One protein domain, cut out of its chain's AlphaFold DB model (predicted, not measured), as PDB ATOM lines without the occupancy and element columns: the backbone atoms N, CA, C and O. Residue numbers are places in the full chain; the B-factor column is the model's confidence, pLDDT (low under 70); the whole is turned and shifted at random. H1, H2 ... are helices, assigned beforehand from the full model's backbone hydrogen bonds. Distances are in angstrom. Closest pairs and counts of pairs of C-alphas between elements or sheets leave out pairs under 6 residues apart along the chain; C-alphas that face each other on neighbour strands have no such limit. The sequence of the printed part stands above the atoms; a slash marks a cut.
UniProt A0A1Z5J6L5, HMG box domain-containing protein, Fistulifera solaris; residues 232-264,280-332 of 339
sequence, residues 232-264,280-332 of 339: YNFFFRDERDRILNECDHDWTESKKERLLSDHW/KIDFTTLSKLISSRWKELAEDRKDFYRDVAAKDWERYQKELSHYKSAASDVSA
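This is residues 232 to 264 and 280 to 332 of the 339 residues of the protein "HMG box domain-containing protein" of Fistulifera solaris (UniProt A0A1Z5J6L5). One long helix, H4, makes an L with the shorter H3, and H1 fills the inside of the corner, while H2 packs along the earlier half of H4. The later part of H4, residues 316 to 332, sticks out as a free arm and makes the length of the model. The printed part has 86 residues with four named helices, H1 to H4 in chain order, and no named strand; the class is all helix. The whole is loose, with a radius of gyration of the C-alphas of 16.8 A, and spans 53 by 28 by 21 A.

H4, residues 299 to 332, is 48.6 A long, from C-alpha 299 at (9.227, 26.001, 73.022) to C-alpha 332 at (0.189, 70.757, 89.551). H3 holds residues 283 to 296 and is 20.0 A long. H1, residues 232 to 245, begins at C-alpha 232 at (13.402, 33.901, 81.904) and is 19.6 A long. H2, residues 253 to 264, is 16.6 A long.

H4 and H2 touch, closest at the C-alphas of Val 308 and Lys 256, 6.1 A apart, the same way at a shallow tilt of 34 degrees, only just short of steep. H4 touches H1 with residues 305 to 309 alone; the C-alphas of Tyr 305 and Phe 234, the closest, are 6.6 A apart. H1 touches H3 at a steep tilt of 62 degrees, opposite ways, with the C-alphas of Phe 236 and Ile 290 closest at 6.4 A. H3 and H4 are close but not clearly touching, with the C-alphas of Trp 294 and Lys 302 closest at 7.9 A, at a steep tilt of 66 degrees. H2 and H3 are apart. Every O i to N i+4 pair is within hydrogen-bond range in H1, H2 and H3, and 28 of 30 are in H4.

The C-alphas farthest apart, of Lys 280 and Ala 332, are 54.3 A from each other. Residues 265 to 279 are not printed, and C-alphas 264 and 280 stand 28.1 A apart across this cut. The link from H3 to H4 is tight and that from H1 to H2 is short. The mean pLDDT of the printed part is 93.5; residues 330 to 332 are under 70.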
ATOM      1  N   TYR A 232      12.219  34.513  81.302       98.50
ATOM      2  CA  TYR A 232      13.402  33.901  81.904       98.50
ATOM      3  C   TYR A 232      13.507  34.170  83.412       98.50
ATOM      4  O   TYR A 232      13.883  33.279  84.167       98.50
ATOM      5  N   ASN A 233      13.147  35.367  83.890       98.31
ATOM      6  CA  ASN A 233      13.184  35.676  85.323       98.31
ATOM      7  C   ASN A 233      12.149  34.864  86.120       98.31
ATOM      8  O   ASN A 233      12.434  34.471  87.256       98.31
ATOM      9  N   PHE A 234      10.971  34.596  85.546       98.00
ATOM     10  CA  PHE A 234       9.995  33.679  86.140       98.00
ATOM     11  C   PHE A 234      10.515  32.242  86.157       98.00
ATOM     12  O   PHE A 234      10.536  31.632  87.227       98.00
ATOM     13  N   PHE A 235      11.022  31.749  85.024       97.94
ATOM     14  CA  PHE A 235      11.646  30.429  84.933       97.94
ATOM     15  C   PHE A 235      12.784  30.267  85.944       97.94
ATOM     16  O   PHE A 235      12.826  29.291  86.681       97.94
ATOM     17  N   PHE A 236      13.678  31.251  86.056       97.56
ATOM     18  CA  PHE A 236      14.818  31.184  86.966       97.56
ATOM     19  C   PHE A 236      14.381  31.044  88.424       97.56
ATOM     20  O   PHE A 236      14.976  30.276  89.178       97.56
ATOM     21  N   ARG A 237      13.357  31.797  88.843       95.56
ATOM     22  CA  ARG A 237      12.813  31.709  90.207       95.56
ATOM     23  C   ARG A 237      12.210  30.336  90.469       95.56
ATOM     24  O   ARG A 237      12.514  29.738  91.497       95.56
ATOM     25  N   ASP A 238      11.391  29.869  89.537       96.50
ATOM     26  CA  ASP A 238      10.694  28.594  89.639       96.50
ATOM     27  C   ASP A 238      11.676  27.415  89.671       96.50
ATOM     28  O   ASP A 238      11.675  26.609  90.599       96.50
ATOM     29  N   GLU A 239      12.608  27.383  88.720       96.31
ATOM     30  CA  GLU A 239      13.602  26.322  88.581       96.31
ATOM     31  C   GLU A 239      14.600  26.320  89.746       96.31
ATOM     32  O   GLU A 239      15.017  25.265  90.229       96.31
ATOM     33  N   ARG A 240      14.948  27.501  90.273       94.88
ATOM     34  CA  ARG A 240      15.717  27.606  91.516       94.88
ATOM     35  C   ARG A 240      14.982  26.938  92.673       94.88
ATOM     36  O   ARG A 240      15.600  26.179  93.417       94.88
ATOM     37  N   ASP A 241      13.707  27.247  92.863       93.62
ATOM     38  CA  ASP A 241      12.940  26.698  93.980       93.62
ATOM     39  C   ASP A 241      12.719  25.189  93.803       93.62
ATOM     40  O   ASP A 241      12.810  24.445  94.780       93.62
ATOM     41  N   ARG A 242      12.568  24.722  92.560       93.88
ATOM     42  CA  ARG A 242      12.531  23.304  92.188       93.88
ATOM     43  C   ARG A 242      13.813  22.562  92.571       93.88
ATOM     44  O   ARG A 242      13.744  21.525  93.220       93.88
ATOM     45  N   ILE A 243      14.983  23.097  92.212       93.75
ATOM     46  CA  ILE A 243      16.285  22.476  92.520       93.75
ATOM     47  C   ILE A 243      16.544  22.442  94.032       93.75
ATOM     48  O   ILE A 243      17.133  21.491  94.538       93.75
ATOM     49  N   LEU A 244      16.132  23.479  94.765       91.56
ATOM     50  CA  LEU A 244      16.414  23.584  96.198       91.56
ATOM     51  C   LEU A 244      15.466  22.744  97.066       91.56
ATOM     52  O   LEU A 244      15.917  22.161  98.059       91.56
ATOM     53  N   ASN A 245      14.187  22.682  96.685       91.69
ATOM     54  CA  ASN A 245      13.132  21.988  97.429       91.69
ATOM     55  C   ASN A 245      12.770  20.616  96.841       91.69
ATOM     56  O   ASN A 245      11.859  19.981  97.359       91.69
ATOM     57  N   GLU A 246      13.453  20.179  95.779       88.81
ATOM     58  CA  GLU A 246      13.253  18.867  95.140       88.81
ATOM     59  C   GLU A 246      11.784  18.627  94.746       88.81
ATOM     60  O   GLU A 246      11.230  17.550  94.935       88.81
ATOM     61  N   CYS A 247      11.131  19.668  94.223       86.44
ATOM     62  CA  CYS A 247       9.745  19.593  93.764       86.44
ATOM     63  C   CYS A 247       9.667  19.170  92.291       86.44
ATOM     64  O   CYS A 247      10.568  19.458  91.500       86.44
ATOM     65  N   ASP A 248       8.557  18.542  91.914       87.44
ATOM     66  CA  ASP A 248       8.279  18.202  90.521       87.44
ATOM     67  C   ASP A 248       7.835  19.415  89.702       87.44
ATOM     68  O   ASP A 248       7.414  20.452  90.225       87.44
ATOM     69  N   HIS A 249       7.969  19.279  88.384       82.00
ATOM     70  CA  HIS A 249       7.609  20.336  87.457       82.00
ATOM     71  C   HIS A 249       6.106  20.341  87.194       82.00
ATOM     72  O   HIS A 249       5.556  19.370  86.677       82.00
ATOM     73  N   ASP A 250       5.466  21.456  87.525       89.38
ATOM     74  CA  ASP A 250       4.047  21.688  87.304       89.38
ATOM     75  C   ASP A 250       3.859  22.742  86.205       89.38
ATOM     76  O   ASP A 250       4.468  23.810  86.255       89.38
ATOM     77  N   TRP A 251       3.026  22.424  85.215       92.19
ATOM     78  CA  TRP A 251       2.715  23.268  84.058       92.19
ATOM     79  C   TRP A 251       1.243  23.697  84.018       92.19
ATOM     80  O   TRP A 251       0.723  24.052  82.961       92.19
ATOM     81  N   THR A 252       0.542  23.612  85.148       95.19
ATOM     82  CA  THR A 252      -0.869  23.992  85.262       95.19
ATOM     83  C   THR A 252      -1.067  25.510  85.297       95.19
ATOM     84  O   THR A 252      -0.163  26.276  85.630       95.19
ATOM     85  N   GLU A 253      -2.284  25.972  85.001       94.12
ATOM     86  CA  GLU A 253      -2.629  27.396  85.134       94.12
ATOM     87  C   GLU A 253      -2.519  27.871  86.595       94.12
ATOM     88  O   GLU A 253      -2.009  28.959  86.856       94.12
ATOM     89  N   SER A 254      -2.850  27.007  87.562       95.75
ATOM     90  CA  SER A 254      -2.652  27.264  88.997       95.75
ATOM     91  C   SER A 254      -1.200  27.629  89.326       95.75
ATOM     92  O   SER A 254      -0.928  28.460  90.198       95.75
ATOM     93  N   LYS A 255      -0.236  27.040  88.606       95.19
ATOM     94  CA  LYS A 255       1.177  27.391  88.739       95.19
ATOM     95  C   LYS A 255       1.474  28.788  88.191       95.19
ATOM     96  O   LYS A 255       2.216  29.524  88.847       95.19
ATOM     97  N   LYS A 256       0.897  29.179  87.046       96.31
ATOM     98  CA  LYS A 256       1.035  30.544  86.495       96.31
ATOM     99  C   LYS A 256       0.552  31.584  87.503       96.31
ATOM    100  O   LYS A 256       1.278  32.529  87.813       96.31
ATOM    101  N   GLU A 257      -0.631  31.371  88.070       96.69
ATOM    102  CA  GLU A 257      -1.219  32.259  89.078       96.69
ATOM    103  C   GLU A 257      -0.349  32.364  90.328       96.69
ATOM    104  O   GLU A 257      -0.111  33.463  90.833       96.69
ATOM    105  N   ARG A 258       0.200  31.239  90.798       96.06
ATOM    106  CA  ARG A 258       1.132  31.238  91.928       96.06
ATOM    107  C   ARG A 258       2.382  32.067  91.639       96.06
ATOM    108  O   ARG A 258       2.791  32.848  92.493       96.06
ATOM    109  N   LEU A 259       2.979  31.931  90.453       96.44
ATOM    110  CA  LEU A 259       4.172  32.697  90.069       96.44
ATOM    111  C   LEU A 259       3.906  34.209  90.050       96.44
ATOM    112  O   LEU A 259       4.749  34.981  90.522       96.44
ATOM    113  N   LEU A 260       2.740  34.620  89.543       97.12
ATOM    114  CA  LEU A 260       2.291  36.015  89.550       97.12
ATOM    115  C   LEU A 260       2.040  36.511  90.975       97.12
ATOM    116  O   LEU A 260       2.615  37.519  91.381       97.12
ATOM    117  N   SER A 261       1.269  35.768  91.769       96.44
ATOM    118  CA  SER A 261       0.955  36.107  93.161       96.44
ATOM    119  C   SER A 261       2.218  36.250  94.020       96.44
ATOM    120  O   SER A 261       2.394  37.256  94.713       96.44
ATOM    121  N   ASP A 262       3.168  35.317  93.900       95.25
ATOM    122  CA  ASP A 262       4.464  35.353  94.594       95.25
ATOM    123  C   ASP A 262       5.351  36.533  94.151       95.25
ATOM    124  O   ASP A 262       6.362  36.854  94.792       95.25
ATOM    125  N   HIS A 263       5.075  37.137  92.995       95.00
ATOM    126  CA  HIS A 263       5.758  38.338  92.520       95.00
ATOM    127  C   HIS A 263       5.056  39.615  92.982       95.00
ATOM    128  O   HIS A 263       5.723  40.483  93.545       95.00
ATOM    129  N   TRP A 264       3.740  39.701  92.802       94.56
ATOM    130  CA  TRP A 264       2.931  40.881  93.115       94.56
ATOM    131  C   TRP A 264       2.845  41.151  94.616       94.56
ATOM    132  O   TRP A 264       2.980  42.293  95.042       94.56
ATOM    133  N   LYS A 280      23.554  23.803  99.953       87.25
ATOM    134  CA  LYS A 280      23.408  22.639  99.062       87.25
ATOM    135  C   LYS A 280      24.188  22.794  97.749       87.25
ATOM    136  O   LYS A 280      24.807  21.847  97.283       87.25
ATOM    137  N   ILE A 281      24.136  23.979  97.139       92.06
ATOM    138  CA  ILE A 281      24.765  24.278  95.845       92.06
ATOM    139  C   ILE A 281      25.258  25.727  95.827       92.06
ATOM    140  O   ILE A 281      24.608  26.616  96.388       92.06
ATOM    141  N   ASP A 282      26.408  25.961  95.191       93.44
ATOM    142  CA  ASP A 282      26.897  27.317  94.944       93.44
ATOM    143  C   ASP A 282      25.992  28.059  93.945       93.44
ATOM    144  O   ASP A 282      25.459  27.469  93.000       93.44
ATOM    145  N   PHE A 283      25.834  29.371  94.130       91.94
ATOM    146  CA  PHE A 283      24.989  30.198  93.266       91.94
ATOM    147  C   PHE A 283      25.467  30.186  91.809       91.94
ATOM    148  O   PHE A 283      24.641  30.178  90.894       91.94
ATOM    149  N   THR A 284      26.782  30.132  91.579       94.81
ATOM    150  CA  THR A 284      27.362  30.096  90.229       94.81
ATOM    151  C   THR A 284      26.970  28.816  89.500       94.81
ATOM    152  O   THR A 284      26.527  28.860  88.351       94.81
ATOM    153  N   THR A 285      27.097  27.673  90.175       95.88
ATOM    154  CA  THR A 285      26.736  26.359  89.626       95.88
ATOM    155  C   THR A 285      25.237  26.271  89.369       95.88
ATOM    156  O   THR A 285      24.828  25.849  88.289       95.88
ATOM    157  N   LEU A 286      24.420  26.744  90.315       94.94
ATOM    158  CA  LEU A 286      22.969  26.824  90.160       94.94
ATOM    159  C   LEU A 286      22.578  27.668  88.942       94.94
ATOM    160  O   LEU A 286      21.775  27.234  88.122       94.94
ATOM    161  N   SER A 287      23.176  28.851  88.795       96.31
ATOM    162  CA  SER A 287      22.869  29.760  87.687       96.31
ATOM    163  C   SER A 287      23.231  29.146  86.335       96.31
ATOM    164  O   SER A 287      22.429  29.201  85.410       96.31
ATOM    165  N   LYS A 288      24.402  28.500  86.222       98.12
ATOM    166  CA  LYS A 288      24.809  27.788  84.997       98.12
ATOM    167  C   LYS A 288      23.842  26.656  84.647       98.12
ATOM    168  O   LYS A 288      23.471  26.520  83.483       98.12
ATOM    169  N   LEU A 289      23.418  25.882  85.646       97.38
ATOM    170  CA  LEU A 289      22.479  24.777  85.470       97.38
ATOM    171  C   LEU A 289      21.117  25.268  84.960       97.38
ATOM    172  O   LEU A 289      20.612  24.737  83.974       97.38
ATOM    173  N   ILE A 290      20.555  26.308  85.585       97.88
ATOM    174  CA  ILE A 290      19.276  26.900  85.168       97.88
ATOM    175  C   ILE A 290      19.385  27.454  83.741       97.88
ATOM    176  O   ILE A 290      18.526  27.174  82.910       97.88
ATOM    177  N   SER A 291      20.465  28.172  83.415       98.25
ATOM    178  CA  SER A 291      20.679  28.691  82.060       98.25
ATOM    179  C   SER A 291      20.773  27.589  80.998       98.25
ATOM    180  O   SER A 291      20.285  27.793  79.890       98.25
ATOM    181  N   SER A 292      21.383  26.435  81.306       98.38
ATOM    182  CA  SER A 292      21.401  25.278  80.391       98.38
ATOM    183  C   SER A 292      19.992  24.733  80.183       98.38
ATOM    184  O   SER A 292      19.536  24.618  79.049       98.38
ATOM    185  N   ARG A 293      19.252  24.517  81.280       97.69
ATOM    186  CA  ARG A 293      17.876  24.006  81.234       97.69
ATOM    187  C   ARG A 293      16.935  24.916  80.456       97.69
ATOM    188  O   ARG A 293      16.100  24.406  79.729       97.69
ATOM    189  N   TRP A 294      17.087  26.239  80.553       98.25
ATOM    190  CA  TRP A 294      16.301  27.181  79.746       98.25
ATOM    191  C   TRP A 294      16.537  27.006  78.241       98.25
ATOM    192  O   TRP A 294      15.596  27.061  77.453       98.25
ATOM    193  N   LYS A 295      17.794  26.791  77.834       98.31
ATOM    194  CA  LYS A 295      18.156  26.587  76.423       98.31
ATOM    195  C   LYS A 295      17.626  25.260  75.885       98.31
ATOM    196  O   LYS A 295      17.186  25.208  74.745       98.31
ATOM    197  N   GLU A 296      17.663  24.220  76.714       98.19
ATOM    198  CA  GLU A 296      17.165  22.875  76.400       98.19
ATOM    199  C   GLU A 296      15.634  22.756  76.517       98.19
ATOM    200  O   GLU A 296      15.056  21.759  76.088       98.19
ATOM    201  N   LEU A 297      14.965  23.756  77.101       97.31
ATOM    202  CA  LEU A 297      13.524  23.744  77.315       97.31
ATOM    203  C   LEU A 297      12.772  23.789  75.974       97.31
ATOM    204  O   LEU A 297      13.090  24.603  75.103       97.31
ATOM    205  N   ALA A 298      11.751  22.940  75.832       97.94
ATOM    206  CA  ALA A 298      10.862  22.947  74.672       97.94
ATOM    207  C   ALA A 298      10.138  24.297  74.524       97.94
ATOM    208  O   ALA A 298       9.881  24.981  75.516       97.94
ATOM    209  N   GLU A 299       9.786  24.673  73.296       97.69
ATOM    210  CA  GLU A 299       9.227  26.001  73.022       97.69
ATOM    211  C   GLU A 299       7.852  26.203  73.676       97.69
ATOM    212  O   GLU A 299       7.688  27.183  74.396       97.69
ATOM    213  N   ASP A 300       6.957  25.206  73.622       96.75
ATOM    214  CA  ASP A 300       5.652  25.222  74.316       96.75
ATOM    215  C   ASP A 300       5.781  25.535  75.820       96.75
ATOM    216  O   ASP A 300       4.910  26.118  76.467       96.75
ATOM    217  N   ARG A 301       6.901  25.109  76.413       96.62
ATOM    218  CA  ARG A 301       7.213  25.313  77.828       96.62
ATOM    219  C   ARG A 301       7.829  26.681  78.097       96.62
ATOM    220  O   ARG A 301       7.647  27.218  79.186       96.62
ATOM    221  N   LYS A 302       8.531  27.272  77.132       97.75
ATOM    222  CA  LYS A 302       8.927  28.684  77.209       97.75
ATOM    223  C   LYS A 302       7.714  29.591  77.057       97.75
ATOM    224  O   LYS A 302       7.625  30.568  77.798       97.75
ATOM    225  N   ASP A 303       6.772  29.235  76.183       97.75
ATOM    226  CA  ASP A 303       5.527  29.978  75.971       97.75
ATOM    227  C   ASP A 303       4.705  30.079  77.254       97.75
ATOM    228  O   ASP A 303       4.254  31.165  77.608       97.75
ATOM    229  N   PHE A 304       4.666  29.011  78.059       97.81
ATOM    230  CA  PHE A 304       4.097  29.061  79.409       97.81
ATOM    231  C   PHE A 304       4.633  30.239  80.246       97.81
ATOM    232  O   PHE A 304       3.859  30.926  80.910       97.81
ATOM    233  N   TYR A 305       5.946  30.500  80.222       98.25
ATOM    234  CA  TYR A 305       6.544  31.620  80.956       98.25
ATOM    235  C   TYR A 305       6.412  32.960  80.224       98.25
ATOM    236  O   TYR A 305       6.400  34.000  80.887       98.25
ATOM    237  N   ARG A 306       6.308  32.959  78.887       98.44
ATOM    238  CA  ARG A 306       5.986  34.163  78.103       98.44
ATOM    239  C   ARG A 306       4.591  34.673  78.448       98.44
ATOM    240  O   ARG A 306       4.467  35.860  78.725       98.44
ATOM    241  N   ASP A 307       3.601  33.791  78.570       98.19
ATOM    242  CA  ASP A 307       2.245  34.148  79.008       98.19
ATOM    243  C   ASP A 307       2.251  34.815  80.388       98.19
ATOM    244  O   ASP A 307       1.602  35.837  80.614       98.19
ATOM    245  N   VAL A 308       3.002  34.240  81.336       98.12
ATOM    246  CA  VAL A 308       3.133  34.787  82.696       98.12
ATOM    247  C   VAL A 308       3.782  36.171  82.655       98.12
ATOM    248  O   VAL A 308       3.299  37.100  83.301       98.12
ATOM    249  N   ALA A 309       4.851  36.332  81.876       98.44
ATOM    250  CA  ALA A 309       5.523  37.616  81.710       98.44
ATOM    251  C   ALA A 309       4.635  38.668  81.028       98.44
ATOM    252  O   ALA A 309       4.655  39.826  81.440       98.44
ATOM    253  N   ALA A 310       3.823  38.273  80.045       98.44
ATOM    254  CA  ALA A 310       2.875  39.151  79.368       98.44
ATOM    255  C   ALA A 310       1.805  39.677  80.338       98.44
ATOM    256  O   ALA A 310       1.641  40.892  80.467       98.44
ATOM    257  N   LYS A 311       1.177  38.790  81.127       98.19
ATOM    258  CA  LYS A 311       0.230  39.181  82.191       98.19
ATOM    259  C   LYS A 311       0.874  40.141  83.203       98.19
ATOM    260  O   LYS A 311       0.261  41.110  83.653       98.19
ATOM    261  N   ASP A 312       2.133  39.893  83.568       98.31
ATOM    262  CA  ASP A 312       2.876  40.742  84.502       98.31
ATOM    263  C   ASP A 312       3.234  42.125  83.924       98.31
ATOM    264  O   ASP A 312       3.291  43.123  84.657       98.31
ATOM    265  N   TRP A 313       3.469  42.181  82.611       98.06
ATOM    266  CA  TRP A 313       3.741  43.400  81.857       98.06
ATOM    267  C   TRP A 313       2.506  44.288  81.732       98.06
ATOM    268  O   TRP A 313       2.597  45.480  82.022       98.06
ATOM    269  N   GLU A 314       1.349  43.720  81.390       98.19
ATOM    270  CA  GLU A 314       0.071  44.446  81.337       98.19
ATOM    271  C   GLU A 314      -0.237  45.133  82.672       98.19
ATOM    272  O   GLU A 314      -0.532  46.331  82.730       98.19
ATOM    273  N   ARG A 315      -0.070  44.391  83.774       97.56
ATOM    274  CA  ARG A 315      -0.203  44.912  85.139       97.56
ATOM    275  C   ARG A 315       0.762  46.072  85.394       97.56
ATOM    276  O   ARG A 315       0.339  47.108  85.902       97.56
ATOM    277  N   TYR A 316       2.034  45.939  85.010       97.25
ATOM    278  CA  TYR A 316       3.025  47.010  85.170       97.25
ATOM    279  C   TYR A 316       2.681  48.267  84.361       97.25
ATOM    280  O   TYR A 316       2.791  49.369  84.893       97.25
ATOM    281  N   GLN A 317       2.236  48.125  83.110       97.69
ATOM    282  CA  GLN A 317       1.833  49.259  82.273       97.69
ATOM    283  C   GLN A 317       0.657  50.022  82.883       97.69
ATOM    284  O   GLN A 317       0.688  51.253  82.954       97.69
ATOM    285  N   LYS A 318      -0.337  49.295  83.404       96.50
ATOM    286  CA  LYS A 318      -1.473  49.885  84.115       96.50
ATOM    287  C   LYS A 318      -1.031  50.634  85.374       96.50
ATOM    288  O   LYS A 318      -1.420  51.775  85.582       96.50
ATOM    289  N   GLU A 319      -0.191  50.033  86.213       95.12
ATOM    290  CA  GLU A 319       0.329  50.716  87.408       95.12
ATOM    291  C   GLU A 319       1.182  51.943  87.050       95.12
ATOM    292  O   GLU A 319       1.142  52.958  87.745       95.12
ATOM    293  N   LEU A 320       1.943  51.874  85.955       94.81
ATOM    294  CA  LEU A 320       2.798  52.960  85.489       94.81
ATOM    295  C   LEU A 320       2.004  54.155  84.963       94.81
ATOM    296  O   LEU A 320       2.413  55.290  85.211       94.81
ATOM    297  N   SER A 321       0.889  53.931  84.265       94.44
ATOM    298  CA  SER A 321       0.012  55.027  83.844       94.44
ATOM    299  C   SER A 321      -0.603  55.729  85.057       94.44
ATOM    300  O   SER A 321      -0.487  56.948  85.165       94.44
ATOM    301  N   HIS A 322      -1.123  54.968  86.027       91.81
ATOM    302  CA  HIS A 322      -1.643  55.516  87.284       91.81
ATOM    303  C   HIS A 322      -0.582  56.302  88.064       91.81
ATOM    304  O   HIS A 322      -0.861  57.395  88.552       91.81
ATOM    305  N   TYR A 323       0.643  55.779  88.145       91.62
ATOM    306  CA  TYR A 323       1.757  56.456  88.806       91.62
ATOM    307  C   TYR A 323       2.101  57.794  88.141       91.62
ATOM    308  O   TYR A 323       2.291  58.792  88.831       91.62
ATOM    309  N   LYS A 324       2.165  57.832  86.802       90.88
ATOM    310  CA  LYS A 324       2.472  59.058  86.051       90.88
ATOM    311  C   LYS A 324       1.403  60.131  86.250       90.88
ATOM    312  O   LYS A 324       1.767  61.276  86.491       90.88
ATOM    313  N   SER A 325       0.123  59.757  86.198       89.62
ATOM    314  CA  SER A 325      -0.991  60.681  86.451       89.62
ATOM    315  C   SER A 325      -0.972  61.220  87.883       89.62
ATOM    316  O   SER A 325      -1.064  62.423  88.099       89.62
ATOM    317  N   ALA A 326      -0.755  60.355  88.875       85.50
ATOM    318  CA  ALA A 326      -0.703  60.792  90.268       85.50
ATOM    319  C   ALA A 326       0.519  61.689  90.554       85.50
ATOM    320  O   ALA A 326       0.431  62.637  91.331       85.50
ATOM    321  N   ALA A 327       1.655  61.431  89.899       82.75
ATOM    322  CA  ALA A 327       2.846  62.269  90.016       82.75
ATOM    323  C   ALA A 327       2.671  63.656  89.365       82.75
ATOM    324  O   ALA A 327       3.227  64.628  89.877       82.75
ATOM    325  N   SER A 328       1.912  63.768  88.265       79.00
ATOM    326  CA  SER A 328       1.603  65.068  87.649       79.00
ATOM    327  C   SER A 328       0.626  65.899  88.475       79.00
ATOM    328  O   SER A 328       0.781  67.113  88.552       79.00
ATOM    329  N   ASP A 329      -0.346  65.271  89.136       73.38
ATOM    330  CA  ASP A 329      -1.342  66.000  89.931       73.38
ATOM    331  C   ASP A 329      -0.716  66.644  91.178       73.38
ATOM    332  O   ASP A 329      -1.045  67.772  91.542       73.38
ATOM    333  N   VAL A 330       0.259  65.966  91.792       68.00
ATOM    334  CA  VAL A 330       0.998  66.477  92.959       68.00
ATOM    335  C   VAL A 330       1.915  67.653  92.600       68.00
ATOM    336  O   VAL A 330       2.126  68.536  93.430       68.00
ATOM    337  N   SER A 331       2.452  67.710  91.377       60.19
ATOM    338  CA  SER A 331       3.246  68.864  90.927       60.19
ATOM    339  C   SER A 331       2.384  70.030  90.433       60.19
ATOM    340  O   SER A 331       2.864  71.163  90.395       60.19
ATOM    341  N   ALA A 332       1.117  69.771  90.090       57.25
ATOM    342  CA  ALA A 332       0.189  70.757  89.551       57.25
ATOM    343  C   ALA A 332      -0.664  71.474  90.606       57.25
ATOM    344  O   ALA A 332      -1.267  72.484  90.256       57.25
TER     345      ALA A 332